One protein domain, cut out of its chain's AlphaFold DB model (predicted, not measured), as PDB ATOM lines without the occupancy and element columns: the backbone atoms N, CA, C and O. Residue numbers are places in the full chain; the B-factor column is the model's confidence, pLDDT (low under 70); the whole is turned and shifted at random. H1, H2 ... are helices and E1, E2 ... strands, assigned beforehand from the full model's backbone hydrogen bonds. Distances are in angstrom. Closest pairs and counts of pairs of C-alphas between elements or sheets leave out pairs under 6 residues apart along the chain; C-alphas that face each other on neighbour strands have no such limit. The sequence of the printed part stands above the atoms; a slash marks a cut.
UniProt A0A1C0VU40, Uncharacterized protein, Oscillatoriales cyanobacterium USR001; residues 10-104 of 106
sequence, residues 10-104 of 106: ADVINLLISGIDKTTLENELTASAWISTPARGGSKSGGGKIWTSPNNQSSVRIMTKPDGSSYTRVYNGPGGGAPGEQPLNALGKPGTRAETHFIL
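This is residues 10 to 104 of the 106 residues of an uncharacterized protein of Oscillatoriales cyanobacterium USR001 (UniProt A0A1C0VU40). A strongly twisted antiparallel sheet of four strands has two helices, H1 and H2, over one of its faces. A long stretch without named elements, residues 76 to 96, follows the last strand E4 and leads to the short helix H3 near E4, while residues 102 to 103 pair with E4. The printed part has 95 residues with three named helices and four named strands, in the order H1 H2 E1 E2 E3 E4 H3; the sheet's order is E1, E2, E3, E4. The class is mixed, helices and strands, with under half of the residues in named elements. The whole is compact, with a radius of gyration of the C-alphas of 12.0 A, and rounded, spanning 32 by 29 by 26 A.

H1, residues 10 to 17, begins at C-alpha 10 (-27.605, 23.874, -12.614) and is 10.5 A long. H2, residues 22 to 31, is 14.3 A long. The strands are E1, residues 35 to 40, 16.3 A; E2, residues 47 to 52, 16.7 A; E3, residues 59 to 64, 16.6 A; and E4, residues 70 to 75, 17.0 A, which ends at C-alpha 75 (-35.846, 30.024, -10.617). H3, residues 97 to 100, is 5.4 A long and ends at C-alpha 100 (-39.076, 22.431, -6.790).

E1 to E4 form a meander, each strand the antiparallel neighbour of the one before, and each successive pair is a hairpin. Within hydrogen-bond range are N 37 and O 50, 2.8 A, between E1 and E2; N 51 and O 60, 2.8 A, between E2 and E3; and N 61 and O 73, 2.8 A, between E3 and E4. H2 is on the sheet at a height of 9.6 A, over E2 and E3; its closest C-alphas to E2 are those of Leu 29 and Trp 51, 7.5 A apart. H1 is on the same face, over E4, at a height of 9.7 A; the closest C-alphas are those of Ile 13 and Val 74, 7.3 A apart. H1 and H2 are close but not clearly touching, at a shallow tilt of 17 degrees, opposite ways, with the C-alphas of Leu 15 and Leu 25 closest, 7.9 A apart. H3 only grazes the sheet; the C-alphas of Arg 73 and Thr 100 are the closest of E4 and H3, 5.9 A apart. In H1 and H2 every O i to N i+4 pair is within hydrogen-bond range; H3 is too short for such a pair.

The C-alphas farthest apart are those of Asn 55 and Asp 67, 33.7 A. The printed part has no cut. The link from E4 to H3, 21 residues, is long. The mean pLDDT of the printed part is 95.7, and no printed residue is under 70.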
ATOM      1  N   ALA A  10     -27.789  25.322 -12.586       96.06
ATOM      2  CA  ALA A  10     -27.605  23.874 -12.614       96.06
ATOM      3  C   ALA A  10     -26.651  23.406 -11.506       96.06
ATOM      4  O   ALA A  10     -26.940  22.419 -10.832       96.06
ATOM      5  N   ASP A  11     -25.569  24.145 -11.259       96.31
ATOM      6  CA  ASP A  11     -24.624  23.821 -10.186       96.31
ATOM      7  C   ASP A  11     -25.285  23.939  -8.810       96.31
ATOM      8  O   ASP A  11     -25.158  23.038  -7.985       96.31
ATOM      9  N   VAL A  12     -26.077  24.996  -8.586       97.31
ATOM     10  CA  VAL A  12     -26.871  25.145  -7.355       97.31
ATOM     11  C   VAL A  12     -27.831  23.965  -7.185       97.31
ATOM     12  O   VAL A  12     -27.924  23.405  -6.096       97.31
ATOM     13  N   ILE A  13     -28.541  23.556  -8.242       97.88
ATOM     14  CA  ILE A  13     -29.446  22.397  -8.183       97.88
ATOM     15  C   ILE A  13     -28.677  21.122  -7.816       97.88
ATOM     16  O   ILE A  13     -29.145  20.367  -6.967       97.88
ATOM     17  N   ASN A  14     -27.484  20.907  -8.373       97.44
ATOM     18  CA  ASN A  14     -26.650  19.755  -8.031       97.44
ATOM     19  C   ASN A  14     -26.233  19.763  -6.551       97.44
ATOM     20  O   ASN A  14     -26.332  18.724  -5.899       97.44
ATOM     21  N   LEU A  15     -25.858  20.924  -5.999       96.75
ATOM     22  CA  LEU A  15     -25.558  21.075  -4.566       96.75
ATOM     23  C   LEU A  15     -26.777  20.766  -3.681       96.75
ATOM     24  O   LEU A  15     -26.656  20.141  -2.628       96.75
ATOM     25  N   LEU A  16     -27.973  21.184  -4.108       97.12
ATOM     26  CA  LEU A  16     -29.218  20.901  -3.390       97.12
ATOM     27  C   LEU A  16     -29.553  19.405  -3.409       97.12
ATOM     28  O   LEU A  16     -29.967  18.862  -2.387       97.12
ATOM     29  N   ILE A  17     -29.351  18.735  -4.547       96.19
ATOM     30  CA  ILE A  17     -29.557  17.286  -4.694       96.19
ATOM     31  C   ILE A  17     -28.546  16.500  -3.853       96.19
ATOM     32  O   ILE A  17     -28.919  15.492  -3.257       96.19
ATOM     33  N   SER A  18     -27.290  16.954  -3.766       95.56
ATOM     34  CA  SER A  18     -26.277  16.299  -2.927       95.56
ATOM     35  C   SER A  18     -26.523  16.459  -1.425       95.56
ATOM     36  O   SER A  18     -25.871  15.786  -0.632       95.56
ATOM     37  N   GLY A  19     -27.464  17.325  -1.035       95.25
ATOM     38  CA  GLY A  19     -27.684  17.711   0.350       95.25
ATOM     39  C   GLY A  19     -26.673  18.770   0.776       95.25
ATOM     40  O   GLY A  19     -25.470  18.532   0.819       95.25
ATOM     41  N   ILE A  20     -27.175  19.956   1.100       97.12
ATOM     42  CA  ILE A  20     -26.374  21.090   1.556       97.12
ATOM     43  C   ILE A  20     -27.156  21.829   2.642       97.12
ATOM     44  O   ILE A  20     -28.390  21.911   2.590       97.12
ATOM     45  N   ASP A  21     -26.459  22.337   3.652       97.56
ATOM     46  CA  ASP A  21     -27.060  23.213   4.652       97.56
ATOM     47  C   ASP A  21     -27.157  24.656   4.133       97.56
ATOM     48  O   ASP A  21     -26.555  25.053   3.129       97.56
ATOM     49  N   LYS A  22     -27.937  25.472   4.840       96.88
ATOM     50  CA  LYS A  22     -28.158  26.873   4.470       96.88
ATOM     51  C   LYS A  22     -26.873  27.696   4.440       96.88
ATOM     52  O   LYS A  22     -26.693  28.500   3.528       96.88
ATOM     53  N   THR A  23     -26.029  27.551   5.452       96.62
ATOM     54  CA  THR A  23     -24.853  28.402   5.642       96.62
ATOM     55  C   THR A  23     -23.839  28.132   4.543       96.62
ATOM     56  O   THR A  23     -23.349  29.068   3.915       96.62
ATOM     57  N   THR A  24     -23.587  26.857   4.251       97.31
ATOM     58  CA  THR A  24     -22.693  26.458   3.163       97.31
ATOM     59  C   THR A  24     -23.223  26.943   1.815       97.31
ATOM     60  O   THR A  24     -22.469  27.546   1.056       97.31
ATOM     61  N   LEU A  25     -24.524  26.795   1.541       97.56
ATOM     62  CA  LEU A  25     -25.107  27.293   0.292       97.56
ATOM     63  C   LEU A  25     -24.966  28.819   0.137       97.56
ATOM     64  O   LEU A  25     -24.585  29.294  -0.929       97.56
ATOM     65  N   GLU A  26     -25.246  29.601   1.185       97.50
ATOM     66  CA  GLU A  26     -25.075  31.063   1.146       97.50
ATOM     67  C   GLU A  26     -23.601  31.473   0.949       97.50
ATOM     68  O   GLU A  26     -23.324  32.445   0.239       97.50
ATOM     69  N   ASN A  27     -22.653  30.721   1.517       96.56
ATOM     70  CA  ASN A  27     -21.219  30.955   1.326       96.56
ATOM     71  C   ASN A  27     -20.782  30.696  -0.121       96.56
ATOM     72  O   ASN A  27     -20.072  31.523  -0.694       96.56
ATOM     73  N   GLU A  28     -21.234  29.599  -0.731       95.94
ATOM     74  CA  GLU A  28     -20.937  29.266  -2.130       95.94
ATOM     75  C   GLU A  28     -21.532  30.297  -3.106       95.94
ATOM     76  O   GLU A  28     -20.872  30.739  -4.052       95.94
ATOM     77  N   LEU A  29     -22.759  30.765  -2.841       96.88
ATOM     78  CA  LEU A  29     -23.397  31.838  -3.613       96.88
ATOM     79  C   LEU A  29     -22.622  33.158  -3.489       96.88
ATOM     80  O   LEU A  29     -22.377  33.827  -4.495       96.88
ATOM     81  N   THR A  30     -22.176  33.503  -2.278       96.31
ATOM     82  CA  THR A  30     -21.344  34.690  -2.024       96.31
ATOM     83  C   THR A  30     -20.007  34.601  -2.759       96.31
ATOM     84  O   THR A  30     -19.610  35.547  -3.438       96.31
ATOM     85  N   ALA A  31     -19.331  33.453  -2.673       94.88
ATOM     86  CA  ALA A  31     -18.082  33.194  -3.383       94.88
ATOM     87  C   ALA A  31     -18.249  33.278  -4.910       94.88
ATOM     88  O   ALA A  31     -17.337  33.711  -5.610       94.88
ATOM     89  N   SER A  32     -19.440  32.941  -5.408       94.88
ATOM     90  CA  SER A  32     -19.825  33.025  -6.821       94.88
ATOM     91  C   SER A  32     -20.348  34.400  -7.250       94.88
ATOM     92  O   SER A  32     -20.919  34.521  -8.335       94.88
ATOM     93  N   ALA A  33     -20.192  35.425  -6.408       95.50
ATOM     94  CA  ALA A  33     -20.643  36.797  -6.649       95.50
ATOM     95  C   ALA A  33     -22.162  36.958  -6.868       95.50
ATOM     96  O   ALA A  33     -22.604  37.941  -7.468       95.50
ATOM     97  N   TRP A  34     -22.983  36.024  -6.379       97.44
ATOM     98  CA  TRP A  34     -24.434  36.205  -6.375       97.44
ATOM     99  C   TRP A  34     -24.816  37.308  -5.387       97.44
ATOM    100  O   TRP A  34     -24.258  37.410  -4.293       97.44
ATOM    101  N   ILE A  35     -25.803  38.124  -5.751       97.50
ATOM    102  CA  ILE A  35     -26.227  39.267  -4.934       97.50
ATOM    103  C   ILE A  35     -27.468  38.880  -4.140       97.50
ATOM    104  O   ILE A  35     -28.469  38.457  -4.715       97.50
ATOM    105  N   SER A  36     -27.421  39.051  -2.818       97.94
ATOM    106  CA  SER A  36     -28.566  38.770  -1.951       97.94
ATOM    107  C   SER A  36     -29.417  40.013  -1.693       97.94
ATOM    108  O   SER A  36     -28.886  41.070  -1.352       97.94
ATOM    109  N   THR A  37     -30.736  39.857  -1.733       97.81
ATOM    110  CA  THR A  37     -31.709  40.830  -1.222       97.81
ATOM    111  C   THR A  37     -32.619  40.178  -0.176       97.81
ATOM    112  O   THR A  37     -32.889  38.974  -0.261       97.81
ATOM    113  N   PRO A  38     -33.098  40.924   0.838       97.31
ATOM    114  CA  PRO A  38     -34.042  40.387   1.812       97.31
ATOM    115  C   PRO A  38     -35.334  39.911   1.144       97.31
ATOM    116  O   PRO A  38     -35.912  40.603   0.310       97.31
ATOM    117  N   ALA A  39     -35.830  38.752   1.566       95.00
ATOM    118  CA  ALA A  39     -37.096  38.198   1.113       95.00
ATOM    119  C   ALA A  39     -38.014  37.921   2.300       95.00
ATOM    120  O   ALA A  39     -37.588  37.467   3.364       95.00
ATOM    121  N   ARG A  40     -39.313  38.145   2.102       91.62
ATOM    122  CA  ARG A  40     -40.337  37.847   3.102       91.62
ATOM    123  C   ARG A  40     -41.377  36.910   2.513       91.62
ATOM    124  O   ARG A  40     -41.888  37.128   1.415       91.62
ATOM    125  N   GLY A  41     -41.641  35.818   3.215       86.69
ATOM    126  CA  GLY A  41     -42.754  34.927   2.935       86.69
ATOM    127  C   GLY A  41     -43.963  35.260   3.807       86.69
ATOM    128  O   GLY A  41     -43.920  36.148   4.657       86.69
ATOM    129  N   GLY A  42     -45.052  34.517   3.606       88.00
ATOM    130  CA  GLY A  42     -46.188  34.542   4.526       88.00
ATOM    131  C   GLY A  42     -45.857  33.888   5.873       88.00
ATOM    132  O   GLY A  42     -44.755  33.375   6.081       88.00
ATOM    133  N   SER A  43     -46.847  33.826   6.766       87.12
ATOM    134  CA  SER A  43     -46.713  33.274   8.127       87.12
ATOM    135  C   SER A  43     -46.110  31.864   8.192       87.12
ATOM    136  O   SER A  43     -45.421  31.540   9.150       87.12
ATOM    137  N   LYS A  44     -46.313  31.039   7.155       86.12
ATOM    138  CA  LYS A  44     -45.774  29.666   7.060       86.12
ATOM    139  C   LYS A  44     -44.365  29.571   6.462       86.12
ATOM    140  O   LYS A  44     -43.749  28.513   6.527       86.12
ATOM    141  N   SER A  45     -43.881  30.637   5.833       84.56
ATOM    142  CA  SER A  45     -42.623  30.658   5.074       84.56
ATOM    143  C   SER A  45     -41.523  31.472   5.751       84.56
ATOM    144  O   SER A  45     -40.363  31.297   5.400       84.56
ATOM    145  N   GLY A  46     -41.880  32.348   6.695       92.50
ATOM    146  CA  GLY A  46     -40.927  33.139   7.468       92.50
ATOM    147  C   GLY A  46     -40.124  34.140   6.629       92.50
ATOM    148  O   GLY A  46     -40.616  34.684   5.633       92.50
ATOM    149  N   GLY A  47     -38.904  34.425   7.077       95.81
ATOM    150  CA  GLY A  47     -37.967  35.347   6.431       95.81
ATOM    151  C   GLY A  47     -36.910  34.608   5.616       95.81
ATOM    152  O   GLY A  47     -36.679  33.417   5.812       95.81
ATOM    153  N   GLY A  48     -36.262  35.303   4.689       96.06
ATOM    154  CA  GLY A  48     -35.265  34.690   3.824       96.06
ATOM    155  C   GLY A  48     -34.495  35.692   2.982       96.06
ATOM    156  O   GLY A  48     -34.500  36.894   3.250       96.06
ATOM    157  N   LYS A  49     -33.845  35.176   1.942       98.12
ATOM    158  CA  LYS A  49     -33.099  35.952   0.953       98.12
ATOM    159  C   LYS A  49     -33.416  35.453  -0.453       98.12
ATOM    160  O   LYS A  49     -33.649  34.260  -0.658       98.12
ATOM    161  N   ILE A  50     -33.413  36.368  -1.412       98.38
ATOM    162  CA  ILE A  50     -33.317  36.046  -2.837       98.38
ATOM    163  C   ILE A  50     -31.886  36.347  -3.255       98.38
ATOM    164  O   ILE A  50     -31.409  37.461  -3.059       98.38
ATOM    165  N   TRP A  51     -31.220  35.345  -3.806       98.50
ATOM    166  CA  TRP A  51     -29.900  35.447  -4.401       98.50
ATOM    167  C   TRP A  51     -30.061  35.506  -5.910       98.50
ATOM    168  O   TRP A  51     -30.611  34.577  -6.496       98.50
ATOM    169  N   THR A  52     -29.595  36.574  -6.536       98.50
ATOM    170  CA  THR A  52     -29.662  36.768  -7.986       98.50
ATOM    171  C   THR A  52     -28.308  36.443  -8.605       98.50
ATOM    172  O   THR A  52     -27.273  36.882  -8.092       98.50
ATOM    173  N   SER A  53     -28.306  35.659  -9.688       97.50
ATOM    174  CA  SER A  53     -27.069  35.267 -10.367       97.50
ATOM    175  C   SER A  53     -26.379  36.474 -11.015       97.50
ATOM    176  O   SER A  53     -27.071  37.380 -11.479       97.50
ATOM    177  N   PRO A  54     -25.036  36.490 -11.135       95.38
ATOM    178  CA  PRO A  54     -24.295  37.640 -11.673       95.38
ATOM    179  C   PRO A  54     -24.705  38.064 -13.092       95.38
ATOM    180  O   PRO A  54     -24.557  39.219 -13.477       95.38
ATOM    181  N   ASN A  55     -25.218  37.122 -13.883       94.81
ATOM    182  CA  ASN A  55     -25.698  37.354 -15.244       94.81
ATOM    183  C   ASN A  55     -27.200  37.699 -15.326       94.81
ATOM    184  O   ASN A  55     -27.730  37.800 -16.428       94.81
ATOM    185  N   ASN A  56     -27.895  37.837 -14.189       95.31
ATOM    186  CA  ASN A  56     -29.336  38.094 -14.084       95.31
ATOM    187  C   ASN A  56     -30.243  37.083 -14.818       95.31
ATOM    188  O   ASN A  56     -31.373  37.412 -15.174       95.31
ATOM    189  N   GLN A  57     -29.782  35.848 -15.039       95.62
ATOM    190  CA  GLN A  57     -30.568  34.806 -15.719       95.62
ATOM    191  C   GLN A  57     -31.292  33.855 -14.760       95.62
ATOM    192  O   GLN A  57     -32.144  33.081 -15.187       95.62
ATOM    193  N   SER A  58     -30.953  33.872 -13.472       97.69
ATOM    194  CA  SER A  58     -31.525  32.953 -12.490       97.69
ATOM    195  C   SER A  58     -31.490  33.524 -11.080       97.69
ATOM    196  O   SER A  58     -30.803  34.510 -10.797       97.69
ATOM    197  N   SER A  59     -32.239  32.894 -10.183       98.38
ATOM    198  CA  SER A  59     -32.223  33.242  -8.770       98.38
ATOM    199  C   SER A  59     -32.453  32.034  -7.879       98.38
ATOM    200  O   SER A  59     -33.039  31.029  -8.283       98.38
ATOM    201  N   VAL A  60     -31.994  32.148  -6.640       98.31
ATOM    202  CA  VAL A  60     -32.170  31.160  -5.584       98.31
ATOM    203  C   VAL A  60     -32.859  31.847  -4.419       98.31
ATOM    204  O   VAL A  60     -32.331  32.779  -3.817       98.31
ATOM    205  N   ARG A  61     -34.063  31.393  -4.084       97.88
ATOM    206  CA  ARG A  61     -34.803  31.879  -2.926       97.88
ATOM    207  C   ARG A  61     -34.618  30.913  -1.770       97.88
ATOM    208  O   ARG A  61     -35.117  29.792  -1.841       97.88
ATOM    209  N   ILE A  62     -33.967  31.376  -0.710       97.81
ATOM    210  CA  ILE A  62     -33.723  30.621   0.522       97.81
ATOM    211  C   ILE A  62     -34.607  31.205   1.617       97.81
ATOM    212  O   ILE A  62     -34.550  32.403   1.887       97.81
ATOM    213  N   MET A  63     -35.433  30.377   2.248       97.06
ATOM    214  CA  MET A  63     -36.387  30.792   3.276       97.06
ATOM    215  C   MET A  63     -36.197  29.960   4.541       97.06
ATOM    216  O   MET A  63     -36.015  28.748   4.457       97.06
ATOM    217  N   THR A  64     -36.305  30.597   5.702       96.19
ATOM    218  CA  THR A  64     -36.306  29.943   7.013       96.19
ATOM    219  C   THR A  64     -37.687  30.091   7.637       96.19
ATOM    220  O   THR A  64     -38.190  31.202   7.826       96.19
ATOM    221  N   LYS A  65     -38.315  28.955   7.936       94.75
ATOM    222  CA  LYS A  65     -39.631  28.890   8.565       94.75
ATOM    223  C   LYS A  65     -39.545  29.243  10.057       94.75
ATOM    224  O   LYS A  65     -38.467  29.174  10.644       94.75
ATOM    225  N   PRO A  66     -40.684  29.562  10.700       92.88
ATOM    226  CA  PRO A  66     -40.720  29.824  12.141       92.88
ATOM    227  C   PRO A  66     -40.226  28.663  13.020       92.88
ATOM    228  O   PRO A  66     -39.775  28.909  14.130       92.88
ATOM    229  N   ASP A  67     -40.297  27.421  12.531       93.44
ATOM    230  CA  ASP A  67     -39.798  26.223  13.227       93.44
ATOM    231  C   ASP A  67     -38.274  26.019  13.097       93.44
ATOM    232  O   ASP A  67     -37.744  25.021  13.575       93.44
ATOM    233  N   GLY A  68     -37.569  26.942  12.434       92.62
ATOM    234  CA  GLY A  68     -36.128  26.872  12.182       92.62
ATOM    235  C   GLY A  68     -35.741  26.090  10.923       92.62
ATOM    236  O   GLY A  68     -34.635  26.279  10.417       92.62
ATOM    237  N   SER A  69     -36.642  25.286  10.346       95.06
ATOM    238  CA  SER A  69     -36.359  24.555   9.106       95.06
ATOM    239  C   SER A  69     -36.203  25.511   7.923       95.06
ATOM    240  O   SER A  69     -36.937  26.496   7.788       95.06
ATOM    241  N   SER A  70     -35.254  25.217   7.034       96.69
ATOM    242  CA  SER A  70     -35.002  26.035   5.846       96.69
ATOM    243  C   SER A  70     -35.276  25.270   4.557       96.69
ATOM    244  O   SER A  70     -35.128  24.052   4.477       96.69
ATOM    245  N   TYR A  71     -35.723  25.997   3.539       96.19
ATOM    246  CA  TYR A  71     -35.970  25.447   2.214       96.19
ATOM    247  C   TYR A  71     -35.542  26.427   1.131       96.19
ATOM    248  O   TYR A  71     -35.525  27.644   1.333       96.19
ATOM    249  N   THR A  72     -35.271  25.870  -0.040       97.31
ATOM    250  CA  THR A  72     -34.762  26.596  -1.192       97.31
ATOM    251  C   THR A  72     -35.590  26.303  -2.432       97.31
ATOM    252  O   THR A  72     -36.113  25.203  -2.615       97.31
ATOM    253  N   ARG A  73     -35.709  27.308  -3.300       97.44
ATOM    254  CA  ARG A  73     -36.225  27.175  -4.665       97.44
ATOM    255  C   ARG A  73     -35.290  27.895  -5.625       97.44
ATOM    256  O   ARG A  73     -34.879  29.017  -5.336       97.44
ATOM    257  N   VAL A  74     -35.006  27.277  -6.762       98.31
ATOM    258  CA  VAL A  74     -34.233  27.881  -7.856       98.31
ATOM    259  C   VAL A  74     -35.205  28.319  -8.946       98.31
ATOM    260  O   VAL A  74     -36.174  27.611  -9.198       98.31
ATOM    261  N   TYR A  75     -34.981  29.466  -9.577       98.31
ATOM    262  CA  TYR A  75     -35.846  30.024 -10.617       98.31
ATOM    263  C   TYR A  75     -35.055  30.329 -11.887       98.31
ATOM    264  O   TYR A  75     -33.886  30.706 -11.828       98.31
ATOM    265  N   ASN A  76     -35.724  30.227 -13.034       97.19
ATOM    266  CA  ASN A  76     -35.192  30.585 -14.356       97.19
ATOM    267  C   ASN A  76     -35.222  32.100 -14.660       97.19
ATOM    268  O   ASN A  76     -35.308  32.495 -15.821       97.19
ATOM    269  N   GLY A  77     -35.200  32.932 -13.621       97.25
ATOM    270  CA  GLY A  77     -35.133  34.384 -13.720       97.25
ATOM    271  C   GLY A  77     -34.632  35.007 -12.414       97.25
ATOM    272  O   GLY A  77     -34.514  34.299 -11.407       97.25
ATOM    273  N   PRO A  78     -34.275  36.299 -12.421       96.62
ATOM    274  CA  PRO A  78     -33.534  36.954 -11.340       96.62
ATOM    275  C   PRO A  78     -34.364  37.337 -10.103       96.62
ATOM    276  O   PRO A  78     -33.783  37.661  -9.066       96.62
ATOM    277  N   GLY A  79     -35.693  37.341 -10.194       95.06
ATOM    278  CA  GLY A  79     -36.603  37.962  -9.231       95.06
ATOM    279  C   GLY A  79     -37.082  37.075  -8.079       95.06
ATOM    280  O   GLY A  79     -37.887  37.524  -7.263       95.06
ATOM    281  N   GLY A  80     -36.627  35.825  -7.978       93.94
ATOM    282  CA  GLY A  80     -37.017  34.917  -6.896       93.94
ATOM    283  C   GLY A  80     -38.481  34.466  -6.963       93.94
ATOM    284  O   GLY A  80     -39.108  34.237  -5.918       93.94
ATOM    285  N   GLY A  81     -39.026  34.352  -8.177       92.69
ATOM    286  CA  GLY A  81     -40.426  34.031  -8.450       92.69
ATOM    287  C   GLY A  81     -41.252  35.237  -8.893       92.69
ATOM    288  O   GLY A  81     -42.426  35.326  -8.530       92.69
ATOM    289  N   ALA A  82     -40.645  36.165  -9.636       93.38
ATOM    290  CA  ALA A  82     -41.363  37.260 -10.285       93.38
ATOM    291  C   ALA A  82     -42.328  36.732 -11.372       93.38
ATOM    292  O   ALA A  82     -42.200  35.584 -11.810       93.38
ATOM    293  N   PRO A  83     -43.318  37.528 -11.825       94.69
ATOM    294  CA  PRO A  83     -44.230  37.109 -12.889       94.69
ATOM    295  C   PRO A  83     -43.484  36.591 -14.127       94.69
ATOM    296  O   PRO A  83     -42.593  37.257 -14.644       94.69
ATOM    297  N   GLY A  84     -43.856  35.397 -14.596       92.81
ATOM    298  CA  GLY A  84     -43.212  34.722 -15.729       92.81
ATOM    299  C   GLY A  84     -42.057  33.790 -15.346       92.81
ATOM    300  O   GLY A  84     -41.752  32.873 -16.106       92.81
ATOM    301  N   GLU A  85     -41.478  33.936 -14.154       96.00
ATOM    302  CA  GLU A  85     -40.446  33.023 -13.665       96.00
ATOM    303  C   GLU A  85     -41.061  31.711 -13.183       96.00
ATOM    304  O   GLU A  85     -42.100  31.675 -12.518       96.00
ATOM    305  N   GLN A  86     -40.387  30.615 -13.501       97.06
ATOM    306  CA  GLN A  86     -40.765  29.273 -13.106       97.06
ATOM    307  C   GLN A  86     -39.703  28.668 -12.187       97.06
ATOM    308  O   GLN A  86     -38.502  28.788 -12.447       97.06
ATOM    309  N   PRO A  87     -40.137  28.004 -11.107       97.62
ATOM    310  CA  PRO A  87     -39.243  27.275 -10.229       97.62
ATOM    311  C   PRO A  87     -38.708  26.024 -10.943       97.62
ATOM    312  O   PRO A  87     -39.448  25.352 -11.659       97.62
ATOM    313  N   LEU A  88     -37.440  25.693 -10.729       98.19
ATOM    314  CA  LEU A  88     -36.752  24.577 -11.370       98.19
ATOM    315  C   LEU A  88     -36.700  23.354 -10.450       98.19
ATOM    316  O   LEU A  88     -36.484  23.480  -9.245       98.19
ATOM    317  N   ASN A  89     -36.933  22.176 -11.025       98.00
ATOM    318  CA  ASN A  89     -36.843  20.884 -10.350       98.00
ATOM    319  C   ASN A  89     -35.411  20.325 -10.406       98.00
ATOM    320  O   ASN A  89     -34.504  20.960 -10.942       98.00
ATOM    321  N   ALA A  90     -35.214  19.108  -9.893       97.00
ATOM    322  CA  ALA A  90     -33.918  18.422  -9.892       97.00
ATOM    323  C   ALA A  90     -33.311  18.190 -11.296       97.00
ATOM    324  O   ALA A  90     -32.123  17.920 -11.414       97.00
ATOM    325  N   LEU A  91     -34.105  18.315 -12.365       96.81
ATOM    326  CA  LEU A  91     -33.656  18.203 -13.758       96.81
ATOM    327  C   LEU A  91     -33.422  19.576 -14.418       96.81
ATOM    328  O   LEU A  91     -33.234  19.655 -15.632       96.81
ATOM    329  N   GLY A  92     -33.503  20.673 -13.657       96.00
ATOM    330  CA  GLY A  92     -33.389  22.032 -14.191       96.00
ATOM    331  C   GLY A  92     -34.572  22.449 -15.069       96.00
ATOM    332  O   GLY A  92     -34.430  23.328 -15.920       96.00
ATOM    333  N   LYS A  93     -35.738  21.813 -14.910       97.12
ATOM    334  CA  LYS A  93     -36.959  22.118 -15.671       97.12
ATOM    335  C   LYS A  93     -38.028  22.734 -14.770       97.12
ATOM    336  O   LYS A  93     -38.063  22.408 -13.584       97.12
ATOM    337  N   PRO A  94     -38.921  23.583 -15.310       97.19
ATOM    338  CA  PRO A  94     -40.133  23.982 -14.607       97.19
ATOM    339  C   PRO A  94     -40.869  22.770 -14.032       97.19
ATOM    340  O   PRO A  94     -41.020  21.759 -14.719       97.19
ATOM    341  N   GLY A  95     -41.312  22.868 -12.782       93.81
ATOM    342  CA  GLY A  95     -41.980  21.766 -12.095       93.81
ATOM    343  C   GLY A  95     -43.021  22.226 -11.084       93.81
ATOM    344  O   GLY A  95     -43.189  23.416 -10.802       93.81
ATOM    345  N   THR A  96     -43.725  21.257 -10.514       93.81
ATOM    346  CA  THR A  96     -44.704  21.481  -9.450       93.81
ATOM    347  C   THR A  96     -44.041  22.014  -8.177       93.81
ATOM    348  O   THR A  96     -42.821  22.026  -7.999       93.81
ATOM    349  N   ARG A  97     -44.862  22.438  -7.213       87.75
ATOM    350  CA  ARG A  97     -44.357  22.889  -5.912       87.75
ATOM    351  C   ARG A  97     -43.532  21.813  -5.195       87.75
ATOM    352  O   ARG A  97     -42.536  22.172  -4.577       87.75
ATOM    353  N   ALA A  98     -43.958  20.553  -5.257       91.69
ATOM    354  CA  ALA A  98     -43.302  19.444  -4.565       91.69
ATOM    355  C   ALA A  98     -41.933  19.113  -5.177       91.69
ATOM    356  O   ALA A  98     -40.991  18.840  -4.448       91.69
ATOM    357  N   GLU A  99     -41.805  19.220  -6.500       95.75
ATOM    358  CA  GLU A  99     -40.565  18.908  -7.227       95.75
ATOM    359  C   GLU A  99     -39.508  20.016  -7.140       95.75
ATOM    360  O   GLU A  99     -38.349  19.794  -7.478       95.75
ATOM    361  N   THR A 100     -39.916  21.224  -6.741       96.81
ATOM    362  CA  THR A 100     -39.076  22.431  -6.790       96.81
ATOM    363  C   THR A 100     -38.756  23.018  -5.416       96.81
ATOM    364  O   THR A 100     -38.079  24.043  -5.331       96.81
ATOM    365  N   HIS A 101     -39.264  22.410  -4.337       95.69
ATOM    366  CA  HIS A 101     -38.876  22.738  -2.963       95.69
ATOM    367  C   HIS A 101     -37.777  21.789  -2.502       95.69
ATOM    368  O   HIS A 101     -38.040  20.633  -2.184       95.69
ATOM    369  N   PHE A 102     -36.566  22.315  -2.395       97.00
ATOM    370  CA  PHE A 102     -35.437  21.597  -1.826       97.00
ATOM    371  C   PHE A 102     -35.368  21.902  -0.334       97.00
ATOM    372  O   PHE A 102     -35.366  23.068   0.066       97.00
ATOM    373  N   ILE A 103     -35.358  20.862   0.493       96.31
ATOM    374  CA  ILE A 103     -35.171  21.012   1.936       96.31
ATOM    375  C   ILE A 103     -33.672  21.083   2.205       96.31
ATOM    376  O   ILE A 103     -32.921  20.253   1.700       96.31
ATOM    377  N   LEU A 104     -33.252  22.091   2.963       96.81
ATOM    378  CA  LEU A 104     -31.858  22.231   3.367       96.81
ATOM    379  C   LEU A 104     -31.591  21.393   4.612       96.81
ATOM    380  O   LEU A 104     -32.488  21.195   5.437       96.81
TER     381      LEU A 104